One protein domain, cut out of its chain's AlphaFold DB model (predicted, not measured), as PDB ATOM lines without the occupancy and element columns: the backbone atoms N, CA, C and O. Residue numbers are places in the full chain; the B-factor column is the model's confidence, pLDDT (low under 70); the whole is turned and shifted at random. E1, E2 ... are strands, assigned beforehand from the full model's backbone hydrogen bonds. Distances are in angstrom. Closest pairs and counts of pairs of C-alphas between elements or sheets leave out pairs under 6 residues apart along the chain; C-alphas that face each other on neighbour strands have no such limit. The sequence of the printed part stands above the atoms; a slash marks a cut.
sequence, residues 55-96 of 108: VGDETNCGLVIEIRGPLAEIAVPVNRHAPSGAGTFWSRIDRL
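AT A GLANCE: This is residues 55 to 96 of the 108 residues of an uncharacterized protein of Aurantiacibacter aquimixticola (UniProt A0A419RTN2). The domain has little regular structure: one small twisted sheet of three strands, with the loop of residues 76 to 87 reaching beyond one end and residues 58 to 62 and 93 to 96 folded over the same face. The 42 printed residues hold E1, E2 and E3 in that order, a meander, each strand the antiparallel neighbour of the one before. It is all strand, with 16 residues in named elements, and compact: radius of gyration of the C-alphas 9.4 A, spans 26 by 18 by 15 A.

HOW THE PARTS SIT: E2, residues 71 to 75, is the inner strand. E1, residues 63 to 68, forms a hairpin with it at 153 degrees; N 65 and O 73 are 2.9 A apart. E3, residues 88 to 92, forms another at 150 degrees; N 72 and O 91 are 2.8 A apart.

IN THESE COORDINATES: E1 begins at C-alpha 63 (-43.040, 12.313, 21.728) and measures 14.9 A, E2 13.3 A, and E3 13.5 A, ending at C-alpha 92 (-37.182, 2.925, 29.938).

THE WHOLE: The farthest C-alphas, Gly 69 and Asn 79, are 27.9 A apart. The E2 to E3 link is long. The printed part has no cut; no printed residue is under 70 in pLDDT.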
ATOM      1  N   VAL A  55     -43.640   4.264  18.128       96.69
ATOM      2  CA  VAL A  55     -43.040   5.505  17.622       96.69
ATOM      3  C   VAL A  55     -44.144   6.433  17.121       96.69
ATOM      4  O   VAL A  55     -44.969   6.030  16.305       96.69
ATOM      5  N   GLY A  56     -44.115   7.687  17.567       95.62
ATOM      6  CA  GLY A  56     -45.140   8.691  17.289       95.62
ATOM      7  C   GLY A  56     -46.136   8.897  18.430       95.62
ATOM      8  O   GLY A  56     -46.873   9.879  18.391       95.62
ATOM      9  N   ASP A  57     -46.129   8.044  19.456       96.44
ATOM     10  CA  ASP A  57     -47.007   8.224  20.610       96.44
ATOM     11  C   ASP A  57     -46.525   9.358  21.521       96.44
ATOM     12  O   ASP A  57     -45.325   9.581  21.719       96.44
ATOM     13  N   GLU A  58     -47.479  10.079  22.109       95.19
ATOM     14  CA  GLU A  58     -47.199  11.056  23.155       95.19
ATOM     15  C   GLU A  58     -47.183  10.391  24.533       95.19
ATOM     16  O   GLU A  58     -48.052   9.599  24.893       95.19
ATOM     17  N   THR A  59     -46.197  10.770  25.340       94.88
ATOM     18  CA  THR A  59     -46.009  10.296  26.714       94.88
ATOM     19  C   THR A  59     -46.036  11.465  27.693       94.88
ATOM     20  O   THR A  59     -45.979  12.639  27.316       94.88
ATOM     21  N   ASN A  60     -46.013  11.162  28.987       93.31
ATOM     22  CA  ASN A  60     -45.782  12.139  30.048       93.31
ATOM     23  C   ASN A  60     -44.490  12.962  29.863       93.31
ATOM     24  O   ASN A  60     -44.393  14.068  30.406       93.31
ATOM     25  N   CYS A  61     -43.514  12.452  29.109       91.44
ATOM     26  CA  CYS A  61     -42.220  13.082  28.863       91.44
ATOM     27  C   CYS A  61     -42.095  13.799  27.514       91.44
ATOM     28  O   CYS A  61     -41.245  14.683  27.398       91.44
ATOM     29  N   GLY A  62     -42.928  13.462  26.532       93.38
ATOM     30  CA  GLY A  62     -42.831  13.975  25.167       93.38
ATOM     31  C   GLY A  62     -43.161  12.918  24.117       93.38
ATOM     32  O   GLY A  62     -43.760  11.893  24.435       93.38
ATOM     33  N   LEU A  63     -42.758  13.176  22.875       95.69
ATOM     34  CA  LEU A  63     -43.040  12.313  21.728       95.69
ATOM     35  C   LEU A  63     -42.031  11.163  21.647       95.69
ATOM     36  O   LEU A  63     -40.825  11.412  21.691       95.69
ATOM     37  N   VAL A  64     -42.498   9.929  21.471       96.62
ATOM     38  CA  VAL A  64     -41.622   8.790  21.170       96.62
ATOM     39  C   VAL A  64     -41.103   8.914  19.740       96.62
ATOM     40  O   VAL A  64     -41.887   8.938  18.793       96.62
ATOM     41  N   ILE A  65     -39.784   8.958  19.570       97.25
ATOM     42  CA  ILE A  65     -39.144   9.052  18.248       97.25
ATOM     43  C   ILE A  65     -38.436   7.762  17.830       97.25
ATOM     44  O   ILE A  65     -38.287   7.512  16.637       97.25
ATOM     45  N   GLU A  66     -38.043   6.919  18.788       97.25
ATOM     46  CA  GLU A  66     -37.445   5.610  18.513       97.25
ATOM     47  C   GLU A  66     -37.727   4.623  19.656       97.25
ATOM     48  O   GLU A  66     -37.817   5.024  20.814       97.25
ATOM     49  N   ILE A  67     -37.835   3.324  19.352       96.62
ATOM     50  CA  ILE A  67     -37.928   2.244  20.349       96.62
ATOM     51  C   ILE A  67     -36.847   1.194  20.073       96.62
ATOM     52  O   ILE A  67     -36.726   0.679  18.961       96.62
ATOM     53  N   ARG A  68     -36.075   0.846  21.107       95.75
ATOM     54  CA  ARG A  68     -35.040  -0.197  21.091       95.75
ATOM     55  C   ARG A  68     -35.178  -1.099  22.316       95.75
ATOM     56  O   ARG A  68     -34.611  -0.837  23.377       95.75
ATOM     57  N   GLY A  69     -35.912  -2.200  22.156       92.56
ATOM     58  CA  GLY A  69     -36.161  -3.149  23.241       92.56
ATOM     59  C   GLY A  69     -36.927  -2.481  24.393       92.56
ATOM     60  O   GLY A  69     -37.981  -1.911  24.135       92.56
ATOM     61  N   PRO A  70     -36.429  -2.514  25.645       93.75
ATOM     62  CA  PRO A  70     -37.106  -1.892  26.786       93.75
ATOM     63  C   PRO A  70     -36.910  -0.367  26.863       93.75
ATOM     64  O   PRO A  70     -37.338   0.250  27.840       93.75
ATOM     65  N   LEU A  71     -36.212   0.230  25.892       95.44
ATOM     66  CA  LEU A  71     -35.889   1.652  25.864       95.44
ATOM     67  C   LEU A  71     -36.639   2.362  24.739       95.44
ATOM     68  O   LEU A  71     -36.759   1.832  23.636       95.44
ATOM     69  N   ALA A  72     -37.060   3.589  25.006       95.50
ATOM     70  CA  ALA A  72     -37.619   4.507  24.030       95.50
ATOM     71  C   ALA A  72     -36.838   5.825  24.057       95.50
ATOM     72  O   ALA A  72     -36.515   6.345  25.128       95.50
ATOM     73  N   GLU A  73     -36.523   6.360  22.884       95.38
ATOM     74  CA  GLU A  73     -36.021   7.719  22.746       95.38
ATOM     75  C   GLU A  73     -37.202   8.683  22.673       95.38
ATOM     76  O   GLU A  73     -38.131   8.500  21.882       95.38
ATOM     77  N   ILE A  74     -37.153   9.714  23.511       94.69
ATOM     78  CA  ILE A  74     -38.211  10.701  23.676       94.69
ATOM     79  C   ILE A  74     -37.692  12.067  23.246       94.69
ATOM     80  O   ILE A  74     -36.668  12.533  23.751       94.69
ATOM     81  N   ALA A  75     -38.426  12.736  22.360       94.31
ATOM     82  CA  ALA A  75     -38.229  14.147  22.071       94.31
ATOM     83  C   ALA A  75     -38.843  14.995  23.189       94.31
ATOM     84  O   ALA A  75     -40.048  14.945  23.450       94.31
ATOM     85  N   VAL A  76     -37.999  15.784  23.850       90.56
ATOM     86  CA  VAL A  76     -38.400  16.677  24.935       90.56
ATOM     87  C   VAL A  76     -39.197  17.837  24.335       90.56
ATOM     88  O   VAL A  76     -38.704  18.505  23.422       90.56
ATOM     89  N   PRO A  77     -40.415  18.119  24.826       87.69
ATOM     90  CA  PRO A  77     -41.190  19.241  24.328       87.69
ATOM     91  C   PRO A  77     -40.482  20.562  24.651       87.69
ATOM     92  O   PRO A  77     -39.857  20.710  25.696       87.69
ATOM     93  N   VAL A  78     -40.611  21.548  23.760       84.25
ATOM     94  CA  VAL A  78     -39.894  22.843  23.810       84.25
ATOM     95  C   VAL A  78     -40.087  23.646  25.101       84.25
ATOM     96  O   VAL A  78     -39.281  24.517  25.412       84.25
ATOM     97  N   ASN A  79     -41.144  23.367  25.863       82.56
ATOM     98  CA  ASN A  79     -41.422  23.988  27.156       82.56
ATOM     99  C   ASN A  79     -40.736  23.280  28.341       82.56
ATOM    100  O   ASN A  79     -40.975  23.649  29.491       82.56
ATOM    101  N   ARG A  80     -39.923  22.250  28.087       78.25
ATOM    102  CA  ARG A  80     -39.187  21.477  29.088       78.25
ATOM    103  C   ARG A  80     -37.733  21.318  28.662       78.25
ATOM    104  O   ARG A  80     -37.398  21.340  27.483       78.25
ATOM    105  N   HIS A  81     -36.864  21.118  29.644       74.56
ATOM    106  CA  HIS A  81     -35.454  20.838  29.410       74.56
ATOM    107  C   HIS A  81     -35.096  19.510  30.060       74.56
ATOM    108  O   HIS A  81     -35.372  19.309  31.245       74.56
ATOM    109  N   ALA A  82     -34.476  18.609  29.296       80.19
ATOM    110  CA  ALA A  82     -33.801  17.472  29.902       80.19
ATOM    111  C   ALA A  82     -32.670  17.977  30.818       80.19
ATOM    112  O   ALA A  82     -32.084  19.026  30.533       80.19
ATOM    113  N   PRO A  83     -32.294  17.230  31.870       78.12
ATOM    114  CA  PRO A  83     -31.188  17.598  32.757       78.12
ATOM    115  C   PRO A  83     -29.857  17.846  32.029       78.12
ATOM    116  O   PRO A  83     -29.038  18.634  32.489       78.12
ATOM    117  N   SER A  84     -29.644  17.193  30.884       79.75
ATOM    118  CA  SER A  84     -28.468  17.369  30.024       79.75
ATOM    119  C   SER A  84     -28.542  18.591  29.098       79.75
ATOM    120  O   SER A  84     -27.564  18.895  28.422       79.75
ATOM    121  N   GLY A  85     -29.696  19.259  29.010       80.38
ATOM    122  CA  GLY A  85     -29.981  20.290  28.008       80.38
ATOM    123  C   GLY A  85     -30.254  19.747  26.599       80.38
ATOM    124  O   GLY A  85     -30.477  20.532  25.682       80.38
ATOM    125  N   ALA A  86     -30.248  18.424  26.409       83.94
ATOM    126  CA  ALA A  86     -30.543  17.802  25.123       83.94
ATOM    127  C   ALA A  86     -32.040  17.890  24.769       83.94
ATOM    128  O   ALA A  86     -32.907  17.845  25.643       83.94
ATOM    129  N   GLY A  87     -32.335  17.988  23.469       89.00
ATOM    130  CA  GLY A  87     -33.706  17.957  22.939       89.00
ATOM    131  C   GLY A  87     -34.316  16.554  22.884       89.00
ATOM    132  O   GLY A  87     -35.514  16.424  22.654       89.00
ATOM    133  N   THR A  88     -33.516  15.511  23.108       92.25
ATOM    134  CA  THR A  88     -33.969  14.119  23.200       92.25
ATOM    135  C   THR A  88     -33.286  13.409  24.364       92.25
ATOM    136  O   THR A  88     -32.225  13.833  24.834       92.25
ATOM    137  N   PHE A  89     -33.898  12.336  24.860       92.25
ATOM    138  CA  PHE A  89     -33.271  11.443  25.831       92.25
ATOM    139  C   PHE A  89     -33.835  10.026  25.734       92.25
ATOM    140  O   PHE A  89     -34.974   9.822  25.322       92.25
ATOM    141  N   TRP A  90     -33.041   9.048  26.164       93.25
ATOM    142  CA  TRP A  90     -33.473   7.658  26.281       93.25
ATOM    143  C   TRP A  90     -34.096   7.406  27.652       93.25
ATOM    144  O   TRP A  90     -33.504   7.744  28.680       93.25
ATOM    145  N   SER A  91     -35.270   6.785  27.657       93.19
ATOM    146  CA  SER A  91     -35.994   6.363  28.854       93.19
ATOM    147  C   SER A  91     -36.345   4.885  28.767       93.19
ATOM    148  O   SER A  91     -36.466   4.329  27.676       93.19
ATOM    149  N   ARG A  92     -36.551   4.244  29.915       94.12
ATOM    150  CA  ARG A  92     -37.182   2.925  29.938       94.12
ATOM    151  C   ARG A  92     -38.683   3.058  29.728       94.12
ATOM    152  O   ARG A  92     -39.310   3.939  30.314       94.12
ATOM    153  N   ILE A  93     -39.256   2.143  28.951       94.31
ATOM    154  CA  ILE A  93     -40.696   2.114  28.662       94.31
ATOM    155  C   ILE A  93     -41.516   2.003  29.955       94.31
ATOM    156  O   ILE A  93     -42.518   2.690  30.103       94.31
ATOM    157  N   ASP A  94     -41.043   1.235  30.939       93.06
ATOM    158  CA  ASP A  94     -41.724   1.052  32.229       93.06
ATOM    159  C   ASP A  94     -41.789   2.315  33.111       93.06
ATOM    160  O   ASP A  94     -42.525   2.342  34.100       93.06
ATOM    161  N   ARG A  95     -41.049   3.371  32.755       92.12
ATOM    162  CA  ARG A  95     -41.116   4.694  33.395       92.12
ATOM    163  C   ARG A  95     -41.973   5.698  32.637       92.12
ATOM    164  O   ARG A  95     -42.173   6.817  33.119       92.12
ATOM    165  N   LEU A  96     -42.441   5.330  31.449       93.38
ATOM    166  CA  LEU A  96     -43.325   6.158  30.648       93.38
ATOM    167  C   LEU A  96     -44.769   5.912  31.066       93.38
ATOM    168  O   LEU A  96     -45.159   4.804  31.444       93.38
TER     169      LEU A  96